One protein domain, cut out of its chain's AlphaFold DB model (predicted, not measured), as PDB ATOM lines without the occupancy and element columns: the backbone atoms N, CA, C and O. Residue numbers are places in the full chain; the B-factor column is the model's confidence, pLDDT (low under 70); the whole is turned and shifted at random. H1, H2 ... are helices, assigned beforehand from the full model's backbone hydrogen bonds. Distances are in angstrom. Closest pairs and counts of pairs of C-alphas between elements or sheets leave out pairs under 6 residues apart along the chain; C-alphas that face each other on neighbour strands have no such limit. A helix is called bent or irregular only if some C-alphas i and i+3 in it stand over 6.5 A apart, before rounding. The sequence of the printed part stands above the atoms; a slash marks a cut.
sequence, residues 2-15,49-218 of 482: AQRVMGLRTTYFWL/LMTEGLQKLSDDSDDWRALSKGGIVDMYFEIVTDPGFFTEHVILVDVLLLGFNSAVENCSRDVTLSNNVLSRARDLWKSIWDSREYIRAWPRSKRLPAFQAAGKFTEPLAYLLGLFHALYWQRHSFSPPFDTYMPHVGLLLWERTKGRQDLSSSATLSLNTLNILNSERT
ATOM      1  N   ALA A   2     -73.562  39.543  46.541       27.28
ATOM      2  CA  ALA A   2     -73.711  40.953  46.125       27.28
ATOM      3  C   ALA A   2     -74.359  41.155  44.730       27.28
ATOM      4  O   ALA A   2     -75.234  42.002  44.592       27.28
ATOM      5  N   GLN A   3     -74.027  40.327  43.728       33.47
ATOM      6  CA  GLN A   3     -74.692  40.346  42.406       33.47
ATOM      7  C   GLN A   3     -76.174  39.933  42.479       33.47
ATOM      8  O   GLN A   3     -77.013  40.524  41.807       33.47
ATOM      9  N   ARG A   4     -76.524  39.002  43.385       32.28
ATOM     10  CA  ARG A   4     -77.924  38.640  43.681       32.28
ATOM     11  C   ARG A   4     -78.725  39.817  44.256       32.28
ATOM     12  O   ARG A   4     -79.921  39.884  44.022       32.28
ATOM     13  N   VAL A   5     -78.091  40.743  44.983       33.12
ATOM     14  CA  VAL A   5     -78.771  41.896  45.606       33.12
ATOM     15  C   VAL A   5     -78.974  43.056  44.620       33.12
ATOM     16  O   VAL A   5     -79.987  43.742  44.725       33.12
ATOM     17  N   MET A   6     -78.076  43.264  43.646       34.59
ATOM     18  CA  MET A   6     -78.244  44.324  42.635       34.59
ATOM     19  C   MET A   6     -79.333  44.002  41.604       34.59
ATOM     20  O   MET A   6     -80.228  44.821  41.428       34.59
ATOM     21  N   GLY A   7     -79.354  42.792  41.028       37.19
ATOM     22  CA  GLY A   7     -80.420  42.401  40.086       37.19
ATOM     23  C   GLY A   7     -81.823  42.435  40.712       37.19
ATOM     24  O   GLY A   7     -82.793  42.839  40.066       37.19
ATOM     25  N   LEU A   8     -81.922  42.105  42.008       38.06
ATOM     26  CA  LEU A   8     -83.158  42.241  42.782       38.06
ATOM     27  C   LEU A   8     -83.546  43.708  43.005       38.06
ATOM     28  O   LEU A   8     -84.721  44.030  42.885       38.06
ATOM     29  N   ARG A   9     -82.596  44.609  43.302       38.62
ATOM     30  CA  ARG A   9     -82.892  46.034  43.527       38.62
ATOM     31  C   ARG A   9     -83.351  46.747  42.257       38.62
ATOM     32  O   ARG A   9     -84.332  47.473  42.346       38.62
ATOM     33  N   THR A  10     -82.728  46.502  41.105       43.66
ATOM     34  CA  THR A  10     -83.095  47.152  39.833       43.66
ATOM     35  C   THR A  10     -84.461  46.675  39.333       43.66
ATOM     36  O   THR A  10     -85.329  47.490  39.029       43.66
ATOM     37  N   THR A  11     -84.726  45.363  39.370       39.59
ATOM     38  CA  THR A  11     -86.024  44.804  38.945       39.59
ATOM     39  C   THR A  11     -87.169  45.231  39.879       39.59
ATOM     40  O   THR A  11     -88.237  45.624  39.413       39.59
ATOM     41  N   TYR A  12     -86.952  45.238  41.206       40.41
ATOM     42  CA  TYR A  12     -87.956  45.732  42.163       40.41
ATOM     43  C   TYR A  12     -88.149  47.251  42.110       40.41
ATOM     44  O   TYR A  12     -89.263  47.722  42.342       40.41
ATOM     45  N   PHE A  13     -87.095  48.028  41.842       42.25
ATOM     46  CA  PHE A  13     -87.187  49.482  41.699       42.25
ATOM     47  C   PHE A  13     -88.052  49.853  40.490       42.25
ATOM     48  O   PHE A  13     -88.983  50.639  40.646       42.25
ATOM     49  N   TRP A  14     -87.855  49.193  39.344       43.69
ATOM     50  CA  TRP A  14     -88.683  49.384  38.148       43.69
ATOM     51  C   TRP A  14     -90.156  49.012  38.368       43.69
ATOM     52  O   TRP A  14     -91.042  49.819  38.077       43.69
ATOM     53  N   LEU A  15     -90.438  47.852  38.975       40.25
ATOM     54  CA  LEU A  15     -91.813  47.455  39.321       40.25
ATOM     55  C   LEU A  15     -92.477  48.434  40.311       40.25
ATOM     56  O   LEU A  15     -93.692  48.638  40.277       40.25
ATOM     57  N   LEU A  49    -111.175  48.096  27.172       77.12
ATOM     58  CA  LEU A  49    -112.004  47.761  28.334       77.12
ATOM     59  C   LEU A  49    -111.476  46.536  29.087       77.12
ATOM     60  O   LEU A  49    -111.468  46.530  30.319       77.12
ATOM     61  N   MET A  50    -111.000  45.513  28.371       75.38
ATOM     62  CA  MET A  50    -110.369  44.339  28.979       75.38
ATOM     63  C   MET A  50    -109.077  44.714  29.708       75.38
ATOM     64  O   MET A  50    -108.855  44.275  30.836       75.38
ATOM     65  N   THR A  51    -108.251  45.563  29.100       76.25
ATOM     66  CA  THR A  51    -106.984  46.022  29.682       76.25
ATOM     67  C   THR A  51    -107.224  46.871  30.927       76.25
ATOM     68  O   THR A  51    -106.638  46.614  31.976       76.25
ATOM     69  N   GLU A  52    -108.139  47.840  30.854       79.12
ATOM     70  CA  GLU A  52    -108.536  48.651  32.003       79.12
ATOM     71  C   GLU A  52    -109.151  47.808  33.120       79.12
ATOM     72  O   GLU A  52    -108.873  48.044  34.295       79.12
ATOM     73  N   GLY A  53    -109.993  46.834  32.761       77.25
ATOM     74  CA  GLY A  53    -110.572  45.889  33.705       77.25
ATOM     75  C   GLY A  53    -109.479  45.146  34.465       77.25
ATOM     76  O   GLY A  53    -109.451  45.198  35.690       77.25
ATOM     77  N   LEU A  54    -108.520  44.552  33.747       79.19
ATOM     78  CA  LEU A  54    -107.392  43.824  34.336       79.19
ATOM     79  C   LEU A  54    -106.499  44.699  35.220       79.19
ATOM     80  O   LEU A  54    -106.023  44.233  36.251       79.19
ATOM     81  N   GLN A  55    -106.298  45.967  34.857       76.94
ATOM     82  CA  GLN A  55    -105.530  46.917  35.668       76.94
ATOM     83  C   GLN A  55    -106.258  47.344  36.951       76.94
ATOM     84  O   GLN A  55    -105.608  47.683  37.941       76.94
ATOM     85  N   LYS A  56    -107.597  47.360  36.939       80.75
ATOM     86  CA  LYS A  56    -108.434  47.746  38.088       80.75
ATOM     87  C   LYS A  56    -108.660  46.601  39.075       80.75
ATOM     88  O   LYS A  56    -109.026  46.871  40.220       80.75
ATOM     89  N   LEU A  57    -108.455  45.351  38.661       77.62
ATOM     90  CA  LEU A  57    -108.564  44.200  39.554       77.62
ATOM     91  C   LEU A  57    -107.497  44.285  40.643       77.62
ATOM     92  O   LEU A  57    -106.300  44.360  40.369       77.62
ATOM     93  N   SER A  58    -107.951  44.308  41.897       59.81
ATOM     94  CA  SER A  58    -107.055  44.368  43.044       59.81
ATOM     95  C   SER A  58    -106.434  43.001  43.337       59.81
ATOM     96  O   SER A  58    -106.998  41.944  43.037       59.81
ATOM     97  N   ASP A  59    -105.274  43.076  43.981       58.41
ATOM     98  CA  ASP A  59    -104.320  42.005  44.273       58.41
ATOM     99  C   ASP A  59    -104.870  40.769  45.009       58.41
ATOM    100  O   ASP A  59    -104.192  39.744  45.028       58.41
ATOM    101  N   ASP A  60    -106.061  40.862  45.603       60.22
ATOM    102  CA  ASP A  60    -106.672  39.824  46.449       60.22
ATOM    103  C   ASP A  60    -108.137  39.542  46.063       60.22
ATOM    104  O   ASP A  60    -108.920  39.008  46.846       60.22
ATOM    105  N   SER A  61    -108.540  39.950  44.854       73.00
ATOM    106  CA  SER A  61    -109.917  39.778  44.397       73.00
ATOM    107  C   SER A  61    -110.188  38.329  43.977       73.00
ATOM    108  O   SER A  61    -109.471  37.745  43.157       73.00
ATOM    109  N   ASP A  62    -111.272  37.751  44.498       83.00
ATOM    110  CA  ASP A  62    -111.840  36.497  43.987       83.00
ATOM    111  C   ASP A  62    -112.101  36.572  42.469       83.00
ATOM    112  O   ASP A  62    -112.012  35.561  41.769       83.00
ATOM    113  N   ASP A  63    -112.306  37.785  41.949       85.06
ATOM    114  CA  ASP A  63    -112.451  38.104  40.531       85.06
ATOM    115  C   ASP A  63    -111.226  37.692  39.698       85.06
ATOM    116  O   ASP A  63    -111.385  37.051  38.657       85.06
ATOM    117  N   TRP A  64    -109.994  37.972  40.146       87.00
ATOM    118  CA  TRP A  64    -108.793  37.542  39.414       87.00
ATOM    119  C   TRP A  64    -108.674  36.016  39.357       87.00
ATOM    120  O   TRP A  64    -108.334  35.444  38.316       87.00
ATOM    121  N   ARG A  65    -108.996  35.331  40.461       85.44
ATOM    122  CA  ARG A  65    -109.013  33.860  40.492       85.44
ATOM    123  C   ARG A  65    -110.091  33.303  39.569       85.44
ATOM    124  O   ARG A  65    -109.836  32.308  38.893       85.44
ATOM    125  N   ALA A  66    -111.267  33.925  39.530       89.38
ATOM    126  CA  ALA A  66    -112.350  33.540  38.634       89.38
ATOM    127  C   ALA A  66    -111.953  33.720  37.161       89.38
ATOM    128  O   ALA A  66    -112.117  32.789  36.379       89.38
ATOM    129  N   LEU A  67    -111.346  34.853  36.798       89.50
ATOM    130  CA  LEU A  67    -110.855  35.114  35.440       89.50
ATOM    131  C   LEU A  67    -109.724  34.169  35.030       89.50
ATOM    132  O   LEU A  67    -109.727  33.647  33.917       89.50
ATOM    133  N   SER A  68    -108.787  33.899  35.943       89.06
ATOM    134  CA  SER A  68    -107.708  32.931  35.717       89.06
ATOM    135  C   SER A  68    -108.263  31.527  35.473       89.06
ATOM    136  O   SER A  68    -107.854  30.867  34.524       89.06
ATOM    137  N   LYS A  69    -109.241  31.086  36.279       89.88
ATOM    138  CA  LYS A  69    -109.963  29.819  36.058       89.88
ATOM    139  C   LYS A  69    -110.781  29.823  34.766       89.88
ATOM    140  O   LYS A  69    -110.974  28.768  34.178       89.88
ATOM    141  N   GLY A  70    -111.251  30.994  34.343       91.94
ATOM    142  CA  GLY A  70    -111.939  31.213  33.075       91.94
ATOM    143  C   GLY A  70    -111.024  31.222  31.848       91.94
ATOM    144  O   GLY A  70    -111.524  31.438  30.751       91.94
ATOM    145  N   GLY A  71    -109.711  31.003  32.006       93.94
ATOM    146  CA  GLY A  71    -108.780  30.870  30.885       93.94
ATOM    147  C   GLY A  71    -108.277  32.193  30.305       93.94
ATOM    148  O   GLY A  71    -107.766  32.206  29.190       93.94
ATOM    149  N   ILE A  72    -108.374  33.319  31.033       93.19
ATOM    150  CA  ILE A  72    -107.923  34.626  30.510       93.19
ATOM    151  C   ILE A  72    -106.441  34.619  30.104       93.19
ATOM    152  O   ILE A  72    -106.056  35.222  29.107       93.19
ATOM    153  N   VAL A  73    -105.605  33.912  30.868       93.69
ATOM    154  CA  VAL A  73    -104.176  33.762  30.576       93.69
ATOM    155  C   VAL A  73    -103.989  32.928  29.311       93.69
ATOM    156  O   VAL A  73    -103.200  33.305  28.450       93.69
ATOM    157  N   ASP A  74    -104.744  31.833  29.175       95.94
ATOM    158  CA  ASP A  74    -104.673  30.940  28.017       95.94
ATOM    159  C   ASP A  74    -105.038  31.660  26.723       95.94
ATOM    160  O   ASP A  74    -104.304  31.553  25.743       95.94
ATOM    161  N   MET A  75    -106.088  32.478  26.776       95.75
ATOM    162  CA  MET A  75    -106.516  33.336  25.679       95.75
ATOM    163  C   MET A  75    -105.408  34.306  25.238       95.75
ATOM    164  O   MET A  75    -105.160  34.437  24.043       95.75
ATOM    165  N   TYR A  76    -104.698  34.970  26.163       96.62
ATOM    166  CA  TYR A  76    -103.588  35.856  25.778       96.62
ATOM    167  C   TYR A  76    -102.427  35.105  25.128       96.62
ATOM    168  O   TYR A  76    -101.847  35.609  24.167       96.62
ATOM    169  N   PHE A  77    -102.094  33.908  25.619       97.50
ATOM    170  CA  PHE A  77    -101.098  33.072  24.957       97.50
ATOM    171  C   PHE A  77    -101.539  32.734  23.531       97.50
ATOM    172  O   PHE A  77    -100.763  32.980  22.617       97.50
ATOM    173  N   GLU A  78    -102.766  32.243  23.334       97.19
ATOM    174  CA  GLU A  78    -103.298  31.901  22.005       97.19
ATOM    175  C   GLU A  78    -103.223  33.090  21.043       97.19
ATOM    176  O   GLU A  78    -102.654  32.959  19.962       97.19
ATOM    177  N   ILE A  79    -103.695  34.264  21.478       96.69
ATOM    178  CA  ILE A  79    -103.669  35.503  20.690       96.69
ATOM    179  C   ILE A  79    -102.239  35.889  20.291       96.69
ATOM    180  O   ILE A  79    -101.992  36.182  19.127       96.69
ATOM    181  N   VAL A  80    -101.291  35.916  21.235       97.19
ATOM    182  CA  VAL A  80     -99.922  36.401  20.965       97.19
ATOM    183  C   VAL A  80     -99.087  35.374  20.194       97.19
ATOM    184  O   VAL A  80     -98.166  35.753  19.470       97.19
ATOM    185  N   THR A  81     -99.396  34.082  20.329       97.75
ATOM    186  CA  THR A  81     -98.756  33.016  19.539       97.75
ATOM    187  C   THR A  81     -99.339  32.852  18.139       97.75
ATOM    188  O   THR A  81     -98.799  32.081  17.349       97.75
ATOM    189  N   ASP A  82    -100.415  33.566  17.801       97.56
ATOM    190  CA  ASP A  82    -100.946  33.537  16.445       97.56
ATOM    191  C   ASP A  82     -99.905  34.092  15.445       97.56
ATOM    192  O   ASP A  82     -99.375  35.192  15.653       97.56
ATOM    193  N   PRO A  83     -99.591  33.378  14.344       95.62
ATOM    194  CA  PRO A  83     -98.604  33.836  13.362       95.62
ATOM    195  C   PRO A  83     -98.925  35.204  12.739       95.62
ATOM    196  O   PRO A  83     -98.012  35.919  12.325       95.62
ATOM    197  N   GLY A  84    -100.206  35.578  12.672       95.62
ATOM    198  CA  GLY A  84    -100.683  36.854  12.149       95.62
ATOM    199  C   GLY A  84    -100.645  37.998  13.161       95.62
ATOM    200  O   GLY A  84    -100.716  39.155  12.746       95.62
ATOM    201  N   PHE A  85    -100.457  37.729  14.458       96.38
ATOM    202  CA  PHE A  85    -100.569  38.729  15.526       96.38
ATOM    203  C   PHE A  85     -99.739  39.996  15.272       96.38
ATOM    204  O   PHE A  85    -100.252  41.109  15.335       96.38
ATOM    205  N   PHE A  86     -98.459  39.857  14.916       96.25
ATOM    206  CA  PHE A  86     -97.580  41.011  14.666       96.25
ATOM    207  C   PHE A  86     -97.799  41.691  13.306       96.25
ATOM    208  O   PHE A  86     -97.177  42.720  13.032       96.25
ATOM    209  N   THR A  87     -98.663  41.138  12.453       95.44
ATOM    210  CA  THR A  87     -99.076  41.762  11.185       95.44
ATOM    211  C   THR A  87    -100.267  42.706  11.356       95.44
ATOM    212  O   THR A  87    -100.525  43.530  10.476       95.44
ATOM    213  N   GLU A  88    -100.947  42.625  12.503       94.62
ATOM    214  CA  GLU A  88    -102.094  43.454  12.853       94.62
ATOM    215  C   GLU A  88    -101.731  44.928  13.079       94.62
ATOM    216  O   GLU A  88    -100.569  45.349  13.143       94.62
ATOM    217  N   HIS A  89    -102.766  45.754  13.227       91.38
ATOM    218  CA  HIS A  89    -102.589  47.166  13.533       91.38
ATOM    219  C   HIS A  89    -101.865  47.358  14.881       91.38
ATOM    220  O   HIS A  89    -102.307  46.847  15.907       91.38
ATOM    221  N   VAL A  90    -100.800  48.172  14.906       90.62
ATOM    222  CA  VAL A  90     -99.948  48.397  16.097       90.62
ATOM    223  C   VAL A  90    -100.731  48.739  17.364       90.62
ATOM    224  O   VAL A  90    -100.367  48.292  18.443       90.62
ATOM    225  N   ILE A  91    -101.814  49.511  17.247       89.25
ATOM    226  CA  ILE A  91    -102.642  49.865  18.405       89.25
ATOM    227  C   ILE A  91    -103.277  48.612  19.024       89.25
ATOM    228  O   ILE A  91    -103.253  48.466  20.240       89.25
ATOM    229  N   LEU A  92    -103.811  47.704  18.203       90.44
ATOM    230  CA  LEU A  92    -104.417  46.465  18.686       90.44
ATOM    231  C   LEU A  92    -103.362  45.574  19.356       90.44
ATOM    232  O   LEU A  92    -103.586  45.094  20.465       90.44
ATOM    233  N   VAL A  93    -102.194  45.429  18.722       92.94
ATOM    234  CA  VAL A  93    -101.041  44.703  19.278       92.94
ATOM    235  C   VAL A  93    -100.633  45.280  20.636       92.94
ATOM    236  O   VAL A  93    -100.510  44.534  21.605       92.94
ATOM    237  N   ASP A  94    -100.479  46.602  20.739       90.69
ATOM    238  CA  ASP A  94    -100.081  47.281  21.976       90.69
ATOM    239  C   ASP A  94    -101.095  47.058  23.104       90.69
ATOM    240  O   ASP A  94    -100.697  46.759  24.230       90.69
ATOM    241  N   VAL A  95    -102.396  47.177  22.819       89.50
ATOM    242  CA  VAL A  95    -103.454  46.972  23.821       89.50
ATOM    243  C   VAL A  95    -103.479  45.524  24.304       89.50
ATOM    244  O   VAL A  95    -103.517  45.284  25.509       89.50
ATOM    245  N   LEU A  96    -103.384  44.551  23.397       93.19
ATOM    246  CA  LEU A  96    -103.363  43.133  23.764       93.19
ATOM    247  C   LEU A  96    -102.109  42.771  24.573       93.19
ATOM    248  O   LEU A  96    -102.211  42.053  25.567       93.19
ATOM    249  N   LEU A  97    -100.941  43.319  24.220       94.12
ATOM    250  CA  LEU A  97     -99.717  43.147  25.007       94.12
ATOM    251  C   LEU A  97     -99.822  43.803  26.387       94.12
ATOM    252  O   LEU A  97     -99.348  43.230  27.363       94.12
ATOM    253  N   LEU A  98    -100.460  44.971  26.510       90.38
ATOM    254  CA  LEU A  98    -100.724  45.588  27.814       90.38
ATOM    255  C   LEU A  98    -101.654  44.741  28.684       90.38
ATOM    256  O   LEU A  98    -101.373  44.554  29.868       90.38
ATOM    257  N   GLY A  99    -102.738  44.223  28.110       91.44
ATOM    258  CA  GLY A  99    -103.626  43.300  28.802       91.44
ATOM    259  C   GLY A  99    -102.875  42.054  29.276       91.44
ATOM    260  O   GLY A  99    -103.010  41.644  30.433       91.44
ATOM    261  N   PHE A 100    -101.997  41.509  28.428       95.50
ATOM    262  CA  PHE A 100    -101.167  40.364  28.786       95.50
ATOM    263  C   PHE A 100    -100.147  40.701  29.884       95.50
ATOM    264  O   PHE A 100     -99.976  39.921  30.820       95.50
ATOM    265  N   ASN A 101     -99.535  41.888  29.839       94.00
ATOM    266  CA  ASN A 101     -98.655  42.385  30.899       94.00
ATOM    267  C   ASN A 101     -99.363  42.367  32.256       94.00
ATOM    268  O   ASN A 101     -98.847  41.802  33.219       94.00
ATOM    269  N   SER A 102    -100.579  42.918  32.323       91.38
ATOM    270  CA  SER A 102    -101.384  42.911  33.548       91.38
ATOM    271  C   SER A 102    -101.742  41.494  34.003       91.38
ATOM    272  O   SER A 102    -101.722  41.214  35.202       91.38
ATOM    273  N   ALA A 103    -102.025  40.574  33.077       92.38
ATOM    274  CA  ALA A 103    -102.285  39.180  33.426       92.38
ATOM    275  C   ALA A 103    -101.047  38.500  34.049       92.38
ATOM    276  O   ALA A 103    -101.147  37.903  35.122       92.38
ATOM    277  N   VAL A 104     -99.865  38.646  33.437       94.88
ATOM    278  CA  VAL A 104     -98.606  38.059  33.938       94.88
ATOM    279  C   VAL A 104     -98.195  38.665  35.281       94.88
ATOM    280  O   VAL A 104     -97.781  37.935  36.187       94.88
ATOM    281  N   GLU A 105     -98.352  39.980  35.455       92.25
ATOM    282  CA  GLU A 105     -98.111  40.648  36.739       92.25
ATOM    283  C   GLU A 105     -98.958  40.044  37.860       92.25
ATOM    284  O   GLU A 105     -98.434  39.743  38.937       92.25
ATOM    285  N   ASN A 106    -100.248  39.815  37.613       90.25
ATOM    286  CA  ASN A 106    -101.138  39.220  38.604       90.25
ATOM    287  C   ASN A 106    -100.826  37.735  38.865       90.25
ATOM    288  O   ASN A 106    -100.977  37.268  39.997       90.25
ATOM    289  N   CYS A 107    -100.301  36.997  37.878       91.69
ATOM    290  CA  CYS A 107     -99.825  35.625  38.081       91.69
ATOM    291  C   CYS A 107     -98.626  35.534  39.037       91.69
ATOM    292  O   CYS A 107     -98.504  34.526  39.729       91.69
ATOM    293  N   SER A 108     -97.771  36.563  39.126       90.38
ATOM    294  CA  SER A 108     -96.516  36.535  39.912       90.38
ATOM    295  C   SER A 108     -96.680  36.277  41.417       90.38
ATOM    296  O   SER A 108     -95.727  35.906  42.112       90.38
ATOM    297  N   ARG A 109     -97.897  36.469  41.932       87.25
ATOM    298  CA  ARG A 109     -98.248  36.266  43.343       87.25
ATOM    299  C   ARG A 109     -98.734  34.854  43.644       87.25
ATOM    300  O   ARG A 109     -98.631  34.409  44.785       87.25
ATOM    301  N   ASP A 110     -99.242  34.152  42.638       91.00
ATOM    302  CA  ASP A 110     -99.733  32.787  42.764       91.00
ATOM    303  C   ASP A 110     -98.696  31.820  42.190       91.00
ATOM    304  O   ASP A 110     -98.395  31.809  40.998       91.00
ATOM    305  N   VAL A 111     -98.154  30.981  43.066       93.81
ATOM    306  CA  VAL A 111     -97.155  29.944  42.771       93.81
ATOM    307  C   VAL A 111     -97.604  29.024  41.628       93.81
ATOM    308  O   VAL A 111     -96.796  28.671  40.767       93.81
ATOM    309  N   THR A 112     -98.876  28.636  41.616       94.25
ATOM    310  CA  THR A 112     -99.454  27.713  40.636       94.25
ATOM    311  C   THR A 112     -99.614  28.401  39.289       94.25
ATOM    312  O   THR A 112     -99.150  27.871  38.280       94.25
ATOM    313  N   LEU A 113    -100.192  29.608  39.269       93.69
ATOM    314  CA  LEU A 113    -100.353  30.380  38.031       93.69
ATOM    315  C   LEU A 113     -98.998  30.785  37.444       93.69
ATOM    316  O   LEU A 113     -98.791  30.647  36.245       93.69
ATOM    317  N   SER A 114     -98.052  31.202  38.287       95.44
ATOM    318  CA  SER A 114     -96.672  31.494  37.886       95.44
ATOM    319  C   SER A 114     -96.031  30.301  37.179       95.44
ATOM    320  O   SER A 114     -95.448  30.458  36.112       95.44
ATOM    321  N   ASN A 115     -96.153  29.098  37.751       96.12
ATOM    322  CA  ASN A 115     -95.600  27.889  37.140       96.12
ATOM    323  C   ASN A 115     -96.290  27.539  35.819       96.12
ATOM    324  O   ASN A 115     -95.613  27.102  34.895       96.12
ATOM    325  N   ASN A 116     -97.606  27.749  35.721       95.25
ATOM    326  CA  ASN A 116     -98.354  27.531  34.484       95.25
ATOM    327  C   ASN A 116     -97.945  28.520  33.376       95.25
ATOM    328  O   ASN A 116     -97.761  28.145  32.225       95.25
ATOM    329  N   VAL A 117     -97.738  29.792  33.718       96.50
ATOM    330  CA  VAL A 117     -97.228  30.794  32.770       96.50
ATOM    331  C   VAL A 117     -95.812  30.431  32.314       96.50
ATOM    332  O   VAL A 117     -95.514  30.459  31.121       96.50
ATOM    333  N   LEU A 118     -94.934  30.052  33.248       97.31
ATOM    334  CA  LEU A 118     -93.547  29.713  32.927       97.31
ATOM    335  C   LEU A 118     -93.406  28.408  32.132       97.31
ATOM    336  O   LEU A 118     -92.508  28.328  31.294       97.31
ATOM    337  N   SER A 119     -94.281  27.416  32.325       97.12
ATOM    338  CA  SER A 119     -94.240  26.166  31.546       97.12
ATOM    339  C   SER A 119     -94.519  26.387  30.056       97.12
ATOM    340  O   SER A 119     -94.054  25.606  29.231       97.12
ATOM    341  N   ARG A 120     -95.215  27.476  29.706       97.38
ATOM    342  CA  ARG A 120     -95.549  27.875  28.329       97.38
ATOM    343  C   ARG A 120     -94.637  28.954  27.760       97.38
ATOM    344  O   ARG A 120     -94.760  29.317  26.592       97.38
ATOM    345  N   ALA A 121     -93.719  29.482  28.570       96.69
ATOM    346  CA  ALA A 121     -92.859  30.585  28.165       96.69
ATOM    347  C   ALA A 121     -92.037  30.241  26.917       96.69
ATOM    348  O   ALA A 121     -91.918  31.070  26.021       96.69
ATOM    349  N   ARG A 122     -91.513  29.012  26.828       97.94
ATOM    350  CA  ARG A 122     -90.731  28.563  25.670       97.94
ATOM    351  C   ARG A 122     -91.509  28.699  24.362       97.94
ATOM    352  O   ARG A 122     -90.985  29.288  23.424       97.94
ATOM    353  N   ASP A 123     -92.732  28.177  24.311       98.25
ATOM    354  CA  ASP A 123     -93.538  28.176  23.087       98.25
ATOM    355  C   ASP A 123     -93.940  29.601  22.694       98.25
ATOM    356  O   ASP A 123     -93.827  29.976  21.528       98.25
ATOM    357  N   LEU A 124     -94.297  30.432  23.681       98.38
ATOM    358  CA  LEU A 124     -94.589  31.849  23.471       98.38
ATOM    359  C   LEU A 124     -93.408  32.598  22.847       98.38
ATOM    360  O   LEU A 124     -93.534  33.204  21.785       98.38
ATOM    361  N   TRP A 125     -92.251  32.569  23.509       98.56
ATOM    362  CA  TRP A 125     -91.089  33.339  23.071       98.56
ATOM    363  C   TRP A 125     -90.488  32.785  21.785       98.56
ATOM    364  O   TRP A 125     -89.985  33.563  20.975       98.56
ATOM    365  N   LYS A 126     -90.596  31.471  21.555       98.38
ATOM    366  CA  LYS A 126     -90.258  30.874  20.267       98.38
ATOM    367  C   LYS A 126     -91.176  31.390  19.159       98.38
ATOM    368  O   LYS A 126     -90.666  31.799  18.125       98.38
ATOM    369  N   SER A 127     -92.489  31.435  19.379       98.38
ATOM    370  CA  SER A 127     -93.439  31.977  18.400       98.38
ATOM    371  C   SER A 127     -93.132  33.440  18.062       98.38
ATOM    372  O   SER A 127     -93.086  33.821  16.897       98.38
ATOM    373  N   ILE A 128     -92.843  34.261  19.077       98.31
ATOM    374  CA  ILE A 128     -92.448  35.667  18.895       98.31
ATOM    375  C   ILE A 128     -91.138  35.769  18.096       98.31
ATOM    376  O   ILE A 128     -91.021  36.599  17.194       98.31
ATOM    377  N   TRP A 129     -90.152  34.920  18.400       98.25
ATOM    378  CA  TRP A 129     -88.887  34.853  17.664       98.25
ATOM    379  C   TRP A 129     -89.066  34.409  16.205       98.25
ATOM    380  O   TRP A 129     -88.433  34.958  15.298       98.25
ATOM    381  N   ASP A 130     -89.939  33.440  15.958       97.94
ATOM    382  CA  ASP A 130     -90.242  32.958  14.613       97.94
ATOM    383  C   ASP A 130     -90.944  34.062  13.787       97.94
ATOM    384  O   ASP A 130     -90.660  34.201  12.599       97.94
ATOM    385  N   SER A 131     -91.706  34.957  14.433       97.69
ATOM    386  CA  SER A 131     -92.345  36.146  13.835       97.69
ATOM    387  C   SER A 131     -91.478  37.424  13.808       97.69
ATOM    388  O   SER A 131     -91.982  38.519  13.537       97.69
ATOM    389  N   ARG A 132     -90.164  37.333  14.066       97.12
ATOM    390  CA  ARG A 132     -89.236  38.487  14.218       97.12
ATOM    391  C   ARG A 132     -89.192  39.490  13.059       97.12
ATOM    392  O   ARG A 132     -88.803  40.647  13.254       97.12
ATOM    393  N   GLU A 133     -89.558  39.072  11.852       96.00
ATOM    394  CA  GLU A 133     -89.600  39.938  10.668       96.00
ATOM    395  C   GLU A 133     -90.763  40.949  10.701       96.00
ATOM    396  O   GLU A 133     -90.657  42.043  10.137       96.00
ATOM    397  N   TYR A 134     -91.835  40.626  11.428       95.56
ATOM    398  CA  TYR A 134     -93.017  41.477  11.593       95.56
ATOM    399  C   TYR A 134     -92.898  42.426  12.792       95.56
ATOM    400  O   TYR A 134     -93.559  43.464  12.836       95.56
ATOM    401  N   ILE A 135     -92.001  42.130  13.738       94.12
ATOM    402  CA  ILE A 135     -91.772  42.951  14.931       94.12
ATOM    403  C   ILE A 135     -90.987  44.212  14.552       94.12
ATOM    404  O   ILE A 135     -89.810  44.160  14.182       94.12
ATOM    405  N   ARG A 136     -91.640  45.374  14.668       86.38
ATOM    406  CA  ARG A 136     -91.088  46.688  14.303       86.38
ATOM    407  C   ARG A 136     -91.128  47.651  15.483       86.38
ATOM    408  O   ARG A 136     -92.102  47.703  16.228       86.38
ATOM    409  N   ALA A 137     -90.112  48.505  15.596       82.19
ATOM    410  CA  ALA A 137     -90.150  49.632  16.522       82.19
ATOM    411  C   ALA A 137     -91.031  50.753  15.961       82.19
ATOM    412  O   ALA A 137     -90.573  51.664  15.267       82.19
ATOM    413  N   TRP A 138     -92.326  50.686  16.254       83.69
ATOM    414  CA  TRP A 138     -93.273  51.688  15.783       83.69
ATOM    415  C   TRP A 138     -92.966  53.085  16.358       83.69
ATOM    416  O   TRP A 138     -92.580  53.218  17.530       83.69
ATOM    417  N   PRO A 139     -93.110  54.156  15.556       82.50
ATOM    418  CA  PRO A 139     -92.974  55.521  16.047       82.50
ATOM    419  C   PRO A 139     -94.078  55.831  17.059       82.50
ATOM    420  O   PRO A 139     -95.210  55.368  16.923       82.50
ATOM    421  N   ARG A 140     -93.756  56.662  18.055       79.00
ATOM    422  CA  ARG A 140     -94.686  57.049  19.130       79.00
ATOM    423  C   ARG A 140     -95.991  57.664  18.607       79.00
ATOM    424  O   ARG A 140     -97.041  57.473  19.206       79.00
ATOM    425  N   SER A 141     -95.932  58.342  17.459       81.12
ATOM    426  CA  SER A 141     -97.087  58.942  16.779       81.12
ATOM    427  C   SER A 141     -98.116  57.934  16.261       81.12
ATOM    428  O   SER A 141     -99.240  58.325  15.977       81.12
ATOM    429  N   LYS A 142     -97.748  56.654  16.126       82.69
ATOM    430  CA  LYS A 142     -98.656  55.577  15.703       82.69
ATOM    431  C   LYS A 142     -99.249  54.789  16.877       82.69
ATOM    432  O   LYS A 142     -99.992  53.845  16.641       82.69
ATOM    433  N   ARG A 143     -98.906  55.146  18.118       80.31
ATOM    434  CA  ARG A 143     -99.349  54.466  19.344       80.31
ATOM    435  C   ARG A 143    -100.402  55.295  20.083       80.31
ATOM    436  O   ARG A 143    -100.555  56.488  19.808       80.31
ATOM    437  N   LEU A 144    -101.101  54.677  21.041       75.75
ATOM    438  CA  LEU A 144    -102.146  55.348  21.822       75.75
ATOM    439  C   LEU A 144    -101.622  56.608  22.545       75.75
ATOM    440  O   LEU A 144    -100.517  56.584  23.100       75.75
ATOM    441  N   PRO A 145    -102.421  57.693  22.618       70.50
ATOM    442  CA  PRO A 145    -102.050  58.926  23.318       70.50
ATOM    443  C   PRO A 145    -101.675  58.733  24.792       70.50
ATOM    444  O   PRO A 145    -100.837  59.469  25.308       70.50
ATOM    445  N   ALA A 146    -102.227  57.718  25.466       66.12
ATOM    446  CA  ALA A 146    -101.882  57.385  26.850       66.12
ATOM    447  C   ALA A 146    -100.371  57.117  27.039       66.12
ATOM    448  O   ALA A 146     -99.801  57.452  28.074       66.12
ATOM    449  N   PHE A 147     -99.685  56.626  26.002       61.78
ATOM    450  CA  PHE A 147     -98.235  56.412  26.002       61.78
ATOM    451  C   PHE A 147     -97.412  57.688  25.747       61.78
ATOM    452  O   PHE A 147     -96.174  57.671  25.765       61.78
ATOM    453  N   GLN A 148     -98.070  58.819  25.476       60.59
ATOM    454  CA  GLN A 148     -97.424  60.075  25.092       60.59
ATOM    455  C   GLN A 148     -97.092  60.993  26.287       60.59
ATOM    456  O   GLN A 148     -96.223  61.858  26.169       60.59
ATOM    457  N   ALA A 149     -97.666  60.749  27.469       54.12
ATOM    458  CA  ALA A 149     -97.643  61.712  28.576       54.12
ATOM    459  C   ALA A 149     -96.376  61.717  29.468       54.12
ATOM    460  O   ALA A 149     -96.120  62.724  30.118       54.12
ATOM    461  N   ALA A 150     -95.560  60.651  29.504       58.31
ATOM    462  CA  ALA A 150     -94.563  60.465  30.580       58.31
ATOM    463  C   ALA A 150     -93.075  60.668  30.209       58.31
ATOM    464  O   ALA A 150     -92.200  60.384  31.023       58.31
ATOM    465  N   GLY A 151     -92.750  61.150  29.004       62.75
ATOM    466  CA  GLY A 151     -91.361  61.387  28.554       62.75
ATOM    467  C   GLY A 151     -90.510  60.125  28.314       62.75
ATOM    468  O   GLY A 151     -89.829  60.054  27.297       62.75
ATOM    469  N   LYS A 152     -90.601  59.107  29.179       68.00
ATOM    470  CA  LYS A 152     -90.024  57.767  29.001       68.00
ATOM    471  C   LYS A 152     -91.119  56.815  28.509       68.00
ATOM    472  O   LYS A 152     -92.191  56.746  29.110       68.00
ATOM    473  N   PHE A 153     -90.874  56.117  27.400       79.75
ATOM    474  CA  PHE A 153     -91.815  55.157  26.824       79.75
ATOM    475  C   PHE A 153     -91.241  53.742  26.943       79.75
ATOM    476  O   PHE A 153     -90.127  53.468  26.495       79.75
ATOM    477  N   THR A 154     -92.012  52.840  27.550       83.62
ATOM    478  CA  THR A 154     -91.662  51.421  27.614       83.62
ATOM    479  C   THR A 154     -92.490  50.661  26.592       83.62
ATOM    480  O   THR A 154     -93.718  50.681  26.628       83.62
ATOM    481  N   GLU A 155     -91.798  50.004  25.674       90.50
ATOM    482  CA  GLU A 155     -92.373  49.170  24.632       90.50
ATOM    483  C   GLU A 155     -93.111  47.972  25.285       90.50
ATOM    484  O   GLU A 155     -92.499  47.282  26.109       90.50
ATOM    485  N   PRO A 156     -94.409  47.729  24.992       92.75
ATOM    486  CA  PRO A 156     -95.199  46.706  25.682       92.75
ATOM    487  C   PRO A 156     -94.627  45.287  25.620       92.75
ATOM    488  O   PRO A 156     -94.733  44.566  26.612       92.75
ATOM    489  N   LEU A 157     -93.996  44.890  24.509       96.12
ATOM    490  CA  LEU A 157     -93.354  43.583  24.355       96.12
ATOM    491  C   LEU A 157     -92.056  43.501  25.169       96.12
ATOM    492  O   LEU A 157     -91.793  42.479  25.800       96.12
ATOM    493  N   ALA A 158     -91.272  44.583  25.219       95.56
ATOM    494  CA  ALA A 158     -90.100  44.656  26.098       95.56
ATOM    495  C   ALA A 158     -90.495  44.603  27.583       95.56
ATOM    496  O   ALA A 158     -89.805  43.975  28.388       95.56
ATOM    497  N   TYR A 159     -91.622  45.222  27.949       94.38
ATOM    498  CA  TYR A 159     -92.166  45.132  29.303       94.38
ATOM    499  C   TYR A 159     -92.625  43.707  29.631       94.38
ATOM    500  O   TYR A 159     -92.227  43.176  30.667       94.38
ATOM    501  N   LEU A 160     -93.354  43.052  28.718       97.12
ATOM    502  CA  LEU A 160     -93.761  41.649  28.854       97.12
ATOM    503  C   LEU A 160     -92.554  40.739  29.081       97.12
ATOM    504  O   LEU A 160     -92.549  39.912  29.992       97.12
ATOM    505  N   LEU A 161     -91.496  40.928  28.290       97.94
ATOM    506  CA  LEU A 161     -90.253  40.179  28.423       97.94
ATOM    507  C   LEU A 161     -89.606  40.399  29.797       97.94
ATOM    508  O   LEU A 161     -89.185  39.439  30.443       97.94
ATOM    509  N   GLY A 162     -89.588  41.646  30.271       96.19
ATOM    510  CA  GLY A 162     -89.131  41.995  31.614       96.19
ATOM    511  C   GLY A 162     -89.934  41.297  32.718       96.19
ATOM    512  O   GLY A 162     -89.340  40.790  33.672       96.19
ATOM    513  N   LEU A 163     -91.260  41.207  32.574       96.19
ATOM    514  CA  LEU A 163     -92.139  40.506  33.515       96.19
ATOM    515  C   LEU A 163     -91.859  39.002  33.550       96.19
ATOM    516  O   LEU A 163     -91.705  38.440  34.633       96.19
ATOM    517  N   PHE A 164     -91.725  38.355  32.389       97.94
ATOM    518  CA  PHE A 164     -91.358  36.938  32.317       97.94
ATOM    519  C   PHE A 164     -89.967  36.675  32.896       97.94
ATOM    520  O   PHE A 164     -89.797  35.714  33.644       97.94
ATOM    521  N   HIS A 165     -88.986  37.536  32.612       96.81
ATOM    522  CA  HIS A 165     -87.653  37.435  33.201       96.81
ATOM    523  C   HIS A 165     -87.703  37.547  34.733       96.81
ATOM    524  O   HIS A 165     -87.123  36.716  35.435       96.81
ATOM    525  N   ALA A 166     -88.419  38.544  35.263       95.75
ATOM    526  CA  ALA A 166     -88.587  38.743  36.701       95.75
ATOM    527  C   ALA A 166     -89.286  37.547  37.360       95.75
ATOM    528  O   ALA A 166     -88.833  37.062  38.399       95.75
ATOM    529  N   LEU A 167     -90.345  37.037  36.725       96.38
ATOM    530  CA  LEU A 167     -91.076  35.863  37.176       96.38
ATOM    531  C   LEU A 167     -90.165  34.632  37.207       96.38
ATOM    532  O   LEU A 167     -90.063  33.966  38.233       96.38
ATOM    533  N   TYR A 168     -89.441  34.366  36.120       97.06
ATOM    534  CA  TYR A 168     -88.501  33.251  36.034       97.06
ATOM    535  C   TYR A 168     -87.448  33.331  37.146       97.06
ATOM    536  O   TYR A 168     -87.241  32.365  37.883       97.06
ATOM    537  N   TRP A 169     -86.847  34.508  37.343       94.94
ATOM    538  CA  TRP A 169     -85.873  34.740  38.408       94.94
ATOM    539  C   TRP A 169     -86.461  34.511  39.804       94.94
ATOM    540  O   TRP A 169     -85.834  33.857  40.635       94.94
ATOM    541  N   GLN A 170     -87.668  35.008  40.080       95.12
ATOM    542  CA  GLN A 170     -88.339  34.821  41.369       95.12
ATOM    543  C   GLN A 170     -88.583  33.336  41.676       95.12
ATOM    544  O   GLN A 170     -88.469  32.919  42.828       95.12
ATOM    545  N   ARG A 171     -88.922  32.537  40.658       95.38
ATOM    546  CA  ARG A 171     -89.245  31.111  40.817       95.38
ATOM    547  C   ARG A 171     -88.005  30.227  40.880       95.38
ATOM    548  O   ARG A 171     -87.978  29.279  41.658       95.38
ATOM    549  N   HIS A 172     -86.981  30.552  40.099       94.69
ATOM    550  CA  HIS A 172     -85.836  29.673  39.878       94.69
ATOM    551  C   HIS A 172     -84.523  30.190  40.483       94.69
ATOM    552  O   HIS A 172     -83.597  29.413  40.690       94.69
ATOM    553  N   SER A 173     -84.435  31.475  40.843       94.00
ATOM    554  CA  SER A 173     -83.216  32.139  41.347       94.00
ATOM    555  C   SER A 173     -82.019  32.119  40.382       94.00
ATOM    556  O   SER A 173     -80.870  32.259  40.813       94.00
ATOM    557  N   PHE A 174     -82.288  31.962  39.085       93.25
ATOM    558  CA  PHE A 174     -81.341  32.121  37.983       93.25
ATOM    559  C   PHE A 174     -82.057  32.717  36.760       93.25
ATOM    560  O   PHE A 174     -83.287  32.785  36.727       93.25
ATOM    561  N   SER A 175     -81.291  33.209  35.786       93.56
ATOM    562  CA  SER A 175     -81.840  33.832  34.574       93.56
ATOM    563  C   SER A 175     -82.392  32.791  33.591       93.56
ATOM    564  O   SER A 175     -81.895  31.669  33.572       93.56
ATOM    565  N   PRO A 176     -83.376  33.139  32.745       95.06
ATOM    566  CA  PRO A 176     -83.923  32.223  31.749       95.06
ATOM    567  C   PRO A 176     -82.826  31.623  30.844       95.06
ATOM    568  O   PRO A 176     -82.014  32.380  30.304       95.06
ATOM    569  N   PRO A 177     -82.783  30.291  30.660       95.62
ATOM    570  CA  PRO A 177     -81.841  29.643  29.754       95.62
ATOM    571  C   PRO A 177     -82.154  29.948  28.281       95.62
ATOM    572  O   PRO A 177     -83.241  30.422  27.940       95.62
ATOM    573  N   PHE A 178     -81.189  29.696  27.389       96.12
ATOM    574  CA  PHE A 178     -81.293  30.060  25.968       96.12
ATOM    575  C   PHE A 178     -82.462  29.383  25.239       96.12
ATOM    576  O   PHE A 178     -83.067  29.993  24.360       96.12
ATOM    577  N   ASP A 179     -82.817  28.159  25.630       95.81
ATOM    578  CA  ASP A 179     -83.906  27.364  25.051       95.81
ATOM    579  C   ASP A 179     -85.309  27.919  25.346       95.81
ATOM    580  O   ASP A 179     -86.272  27.520  24.692       95.81
ATOM    581  N   THR A 180     -85.426  28.877  26.274       97.38
ATOM    582  CA  THR A 180     -86.661  29.641  26.506       97.38
ATOM    583  C   THR A 180     -86.928  30.695  25.439       97.38
ATOM    584  O   THR A 180     -87.985  31.307  25.483       97.38
ATOM    585  N   TYR A 181     -85.980  30.969  24.537       98.31
ATOM    586  CA  TYR A 181     -86.026  32.056  23.549       98.31
ATOM    587  C   TYR A 181     -86.125  33.489  24.113       98.31
ATOM    588  O   TYR A 181     -85.942  34.437  23.351       98.31
ATOM    589  N   MET A 182     -86.275  33.691  25.432       98.31
ATOM    590  CA  MET A 182     -86.256  35.030  26.042       98.31
ATOM    591  C   MET A 182     -84.969  35.812  25.715       98.31
ATOM    592  O   MET A 182     -85.090  36.969  25.314       98.31
ATOM    593  N   PRO A 183     -83.752  35.223  25.788       97.75
ATOM    594  CA  PRO A 183     -82.528  35.926  25.386       97.75
ATOM    595  C   PRO A 183     -82.495  36.315  23.898       97.75
ATOM    596  O   PRO A 183     -81.939  37.354  23.543       97.75
ATOM    597  N   HIS A 184     -83.106  35.505  23.023       98.19
ATOM    598  CA  HIS A 184     -83.158  35.762  21.577       98.19
ATOM    599  C   HIS A 184     -84.043  36.977  21.289       98.19
ATOM    600  O   HIS A 184     -83.620  37.930  20.633       98.19
ATOM    601  N   VAL A 185     -85.254  36.981  21.856       98.25
ATOM    602  CA  VAL A 185     -86.189  38.107  21.742       98.25
ATOM    603  C   VAL A 185     -85.626  39.356  22.428       98.25
ATOM    604  O   VAL A 185     -85.765  40.451  21.893       98.25
ATOM    605  N   GLY A 186     -84.909  39.216  23.546       97.44
ATOM    606  CA  GLY A 186     -84.217  40.328  24.201       97.44
ATOM    607  C   GLY A 186     -83.193  41.020  23.300       97.44
ATOM    608  O   GLY A 186     -83.207  42.245  23.180       97.44
ATOM    609  N   LEU A 187     -82.351  40.256  22.596       97.38
ATOM    610  CA  LEU A 187     -81.432  40.832  21.607       97.38
ATOM    611  C   LEU A 187     -82.172  41.487  20.437       97.38
ATOM    612  O   LEU A 187     -81.771  42.565  20.000       97.38
ATOM    613  N   LEU A 188     -83.254  40.872  19.948       97.62
ATOM    614  CA  LEU A 188     -84.062  41.436  18.866       97.62
ATOM    615  C   LEU A 188     -84.632  42.799  19.261       97.62
ATOM    616  O   LEU A 188     -84.473  43.769  18.529       97.62
ATOM    617  N   LEU A 189     -85.282  42.891  20.421       96.75
ATOM    618  CA  LEU A 189     -85.885  44.137  20.894       96.75
ATOM    619  C   LEU A 189     -84.827  45.205  21.174       96.75
ATOM    620  O   LEU A 189     -85.023  46.372  20.821       96.75
ATOM    621  N   TRP A 190     -83.676  44.818  21.733       96.31
ATOM    622  CA  TRP A 190     -82.536  45.722  21.845       96.31
ATOM    623  C   TRP A 190     -82.116  46.257  20.473       96.31
ATOM    624  O   TRP A 190     -82.016  47.472  20.321       96.31
ATOM    625  N   GLU A 191     -81.964  45.420  19.444       96.25
ATOM    626  CA  GLU A 191     -81.619  45.906  18.103       96.25
ATOM    627  C   GLU A 191     -82.695  46.846  17.548       96.25
ATOM    628  O   GLU A 191     -82.385  47.975  17.162       96.25
ATOM    629  N   ARG A 192     -83.972  46.460  17.621       94.50
ATOM    630  CA  ARG A 192     -85.087  47.222  17.036       94.50
ATOM    631  C   ARG A 192     -85.265  48.613  17.637       94.50
ATOM    632  O   ARG A 192     -85.771  49.505  16.961       94.50
ATOM    633  N   THR A 193     -84.825  48.851  18.871       90.81
ATOM    634  CA  THR A 193     -84.883  50.184  19.508       90.81
ATOM    635  C   THR A 193     -83.818  51.166  18.977       90.81
ATOM    636  O   THR A 193     -83.608  52.231  19.562       90.81
ATOM    637  N   LYS A 194     -83.100  50.830  17.892       88.69
ATOM    638  CA  LYS A 194     -81.961  51.605  17.372       88.69
ATOM    639  C   LYS A 194     -82.342  53.050  17.063       88.69
ATOM    640  O   LYS A 194     -83.327  53.317  16.381       88.69
ATOM    641  N   GLY A 195     -81.537  53.998  17.552       84.19
ATOM    642  CA  GLY A 195     -81.760  55.433  17.328       84.19
ATOM    643  C   GLY A 195     -82.919  56.050  18.112       84.19
ATOM    644  O   GLY A 195     -83.233  57.215  17.890       84.19
ATOM    645  N   ARG A 196     -83.542  55.308  19.034       84.50
ATOM    646  CA  ARG A 196     -84.697  55.761  19.818       84.50
ATOM    647  C   ARG A 196     -84.307  55.975  21.278       84.50
ATOM    648  O   ARG A 196     -84.404  55.068  22.097       84.50
ATOM    649  N   GLN A 197     -83.862  57.190  21.607       80.38
ATOM    650  CA  GLN A 197     -83.514  57.553  22.990       80.38
ATOM    651  C   GLN A 197     -84.712  57.433  23.946       80.38
ATOM    652  O   GLN A 197     -84.537  57.082  25.107       80.38
ATOM    653  N   ASP A 198     -85.934  57.639  23.442       80.81
ATOM    654  CA  ASP A 198     -87.185  57.465  24.189       80.81
ATOM    655  C   ASP A 198     -87.449  56.014  24.628       80.81
ATOM    656  O   ASP A 198     -88.293  55.789  25.495       80.81
ATOM    657  N   LEU A 199     -86.722  55.050  24.047       84.56
ATOM    658  CA  LEU A 199     -86.823  53.613  24.297       84.56
ATOM    659  C   LEU A 199     -85.638  53.045  25.098       84.56
ATOM    660  O   LEU A 199     -85.501  51.822  25.168       84.56
ATOM    661  N   SER A 200     -84.797  53.879  25.721       84.38
ATOM    662  CA  SER A 200     -83.648  53.405  26.515       84.38
ATOM    663  C   SER A 200     -84.056  52.398  27.599       84.38
ATOM    664  O   SER A 200     -83.472  51.321  27.687       84.38
ATOM    665  N   SER A 201     -85.141  52.669  28.331       85.75
ATOM    666  CA  SER A 201     -85.709  51.745  29.324       85.75
ATOM    667  C   SER A 201     -86.101  50.392  28.721       85.75
ATOM    668  O   SER A 201     -85.903  49.349  29.337       85.75
ATOM    669  N   SER A 202     -86.633  50.395  27.495       90.88
ATOM    670  CA  SER A 202     -87.026  49.168  26.790       90.88
ATOM    671  C   SER A 202     -85.803  48.351  26.383       90.88
ATOM    672  O   SER A 202     -85.801  47.131  26.531       90.88
ATOM    673  N   ALA A 203     -84.746  49.019  25.911       91.75
ATOM    674  CA  ALA A 203     -83.472  48.383  25.593       91.75
ATOM    675  C   ALA A 203     -82.858  47.727  26.842       91.75
ATOM    676  O   ALA A 203     -82.494  46.553  26.805       91.75
ATOM    677  N   THR A 204     -82.850  48.447  27.964       89.88
ATOM    678  CA  THR A 204     -82.437  47.958  29.288       89.88
ATOM    679  C   THR A 204     -83.210  46.705  29.711       89.88
ATOM    680  O   THR A 204     -82.609  45.667  29.995       89.88
ATOM    681  N   LEU A 205     -84.548  46.751  29.694       90.94
ATOM    682  CA  LEU A 205     -85.388  45.595  30.035       90.94
ATOM    683  C   LEU A 205     -85.111  44.390  29.131       90.94
ATOM    684  O   LEU A 205     -85.046  43.261  29.614       90.94
ATOM    685  N   SER A 206     -84.895  44.635  27.839       94.75
ATOM    686  CA  SER A 206     -84.615  43.581  26.865       94.75
ATOM    687  C   SER A 206     -83.273  42.898  27.144       94.75
ATOM    688  O   SER A 206     -83.193  41.666  27.159       94.75
ATOM    689  N   LEU A 207     -82.231  43.680  27.450       94.88
ATOM    690  CA  LEU A 207     -80.894  43.165  27.751       94.88
ATOM    691  C   LEU A 207     -80.811  42.421  29.087       94.88
ATOM    692  O   LEU A 207     -79.946  41.564  29.234       94.88
ATOM    693  N   ASN A 208     -81.729  42.642  30.033       92.69
ATOM    694  CA  ASN A 208     -81.744  41.884  31.290       92.69
ATOM    695  C   ASN A 208     -81.887  40.369  31.094       92.69
ATOM    696  O   ASN A 208     -81.397  39.595  31.916       92.69
ATOM    697  N   THR A 209     -82.484  39.930  29.987       94.38
ATOM    698  CA  THR A 209     -82.567  38.504  29.635       94.38
ATOM    699  C   THR A 209     -81.202  37.861  29.375       94.38
ATOM    700  O   THR A 209     -81.053  36.649  29.514       94.38
ATOM    701  N   LEU A 210     -80.178  38.668  29.085       93.88
ATOM    702  CA  LEU A 210     -78.801  38.230  28.863       93.88
ATOM    703  C   LEU A 210     -78.023  37.988  30.153       93.88
ATOM    704  O   LEU A 210     -76.891  37.518  30.094       93.88
ATOM    705  N   ASN A 211     -78.615  38.225  31.326       90.81
ATOM    706  CA  ASN A 211     -77.967  37.930  32.605       90.81
ATOM    707  C   ASN A 211     -77.577  36.449  32.765       90.81
ATOM    708  O   ASN A 211     -76.651  36.149  33.520       90.81
ATOM    709  N   ILE A 212     -78.197  35.533  32.006       90.44
ATOM    710  CA  ILE A 212     -77.776  34.125  31.922       90.44
ATOM    711  C   ILE A 212     -76.300  33.987  31.525       90.44
ATOM    712  O   ILE A 212     -75.626  33.064  31.977       90.44
ATOM    713  N   LEU A 213     -75.767  34.950  30.770       84.31
ATOM    714  CA  LEU A 213     -74.383  35.005  30.304       84.31
ATOM    715  C   LEU A 213     -73.352  35.282  31.408       84.31
ATOM    716  O   LEU A 213     -72.150  35.151  31.175       84.31
ATOM    717  N   ASN A 214     -73.810  35.622  32.614       82.62
ATOM    718  CA  ASN A 214     -72.972  35.758  33.805       82.62
ATOM    719  C   ASN A 214     -72.884  34.459  34.629       82.62
ATOM    720  O   ASN A 214     -72.282  34.461  35.704       82.62
ATOM    721  N   SER A 215     -73.496  33.368  34.163       81.38
ATOM    722  CA  SER A 215     -73.511  32.079  34.866       81.38
ATOM    723  C   SER A 215     -72.172  31.341  34.760       81.38
ATOM    724  O   SER A 215     -71.310  31.680  33.945       81.38
ATOM    725  N   GLU A 216     -71.979  30.330  35.611       79.75
ATOM    726  CA  GLU A 216     -70.764  29.513  35.600       79.75
ATOM    727  C   GLU A 216     -70.561  28.822  34.245       79.75
ATOM    728  O   GLU A 216     -71.481  28.258  33.654       79.75
ATOM    729  N   ARG A 217     -69.322  28.874  33.748       81.88
ATOM    730  CA  ARG A 217     -68.964  28.400  32.409       81.88
ATOM    731  C   ARG A 217     -68.629  26.919  32.426       81.88
ATOM    732  O   ARG A 217     -67.455  26.548  32.439       81.88
ATOM    733  N   THR A 218     -69.654  26.081  32.419       89.00
ATOM    734  CA  THR A 218     -69.470  24.661  32.107       89.00
ATOM    735  C   THR A 218     -69.249  24.477  30.593       89.00
ATOM    736  O   THR A 218     -69.625  25.352  29.805       89.00
TER     737      THR A 218
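This is residues 2 to 15 and 49 to 218 of the 482 residues of an uncharacterized protein of Peniophora sp. CBMAI 1063 (UniProt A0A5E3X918). A compact bundle of six helices, H4, H5, H7, H9, H10 and H11, has H9 through its middle, with H5 on one side of it and H10 and H11 on the other. H6 packs on H5 and H9, H2 packs on H5, and H1, H3 and the short H8 lie at the edges and touch no helix. The bundle is up and down, each of its helices running against the one before it in the chain. The printed part has 184 residues, with eleven named helices, H1 to H11 in order, and no named strand; its class is all helix. It is compact, with a radius of gyration of the C-alphas of 15.9 A, and spans 47 by 41 by 32 A.

H1, residues 2 to 15, is close to but not clearly touching H9, residues 156 to 172, with the closest C-alphas, of Thr 11 and Ala 166, 7.0 A apart. H2, residues 49 to 56, touches residues 95 to 103 of H5, residues 90 to 107; the closest C-alphas, of Thr 51 and Gly 99, are 4.4 A apart. H3 is residues 62 to 69. H4, residues 72 to 81, forms a hairpin with H5, touching its residues 96 to 104, at a steep tilt of 43 degrees; the closest C-alphas, of Tyr 76 and Phe 100, are 5.9 A apart. H6, residues 111 to 119, touches residues 164 to 171 of H9, closest at C-alphas 118 and 168, 6.9 A. H7, residues 121 to 130, touches H4, closest at C-alphas 127 and 81, 5.5 A. H8 is residues 145 to 148. H5 and H9, the hubs, touch at a shallow tilt of 19 degrees, the same way, closest at C-alphas 101 and 160, 5.4 A. H10, residues 182 to 192, forms a hairpin with H11, residues 197 to 214, and touches residues 202 to 210 of it alone; the closest C-alphas, of Gly 186 and Ser 206, are 4.2 A apart. Every O i to N i+4 pair is within hydrogen-bond range in H2 to H7, H9 and H10, against 9 of 10 in H1 and 6 of 14 in H11, which has 13 of 15 O i to N i+3 pairs; H8 is too short for an O i to N i+4 pair.

H1 begins at C-alpha 2, (-73.711, 40.953, 46.125). H5 measures 25.4 A, H9 24.1 A and H11 26.5 A. H11 is irregular, with C-alphas 198 and 201 7.8 A apart, and ends at C-alpha 214, (-72.972, 35.758, 33.805).

The C-alphas of Leu 49 and Thr 218, 48.5 A apart, are the farthest. Residues 16 to 48 are not printed, a gap of 23.0 A between C-alphas 15 and 49. The link from H7 to H8 is long. pLDDT is under 70 at residues 2 to 15, 58 to 60 and 146 to 152.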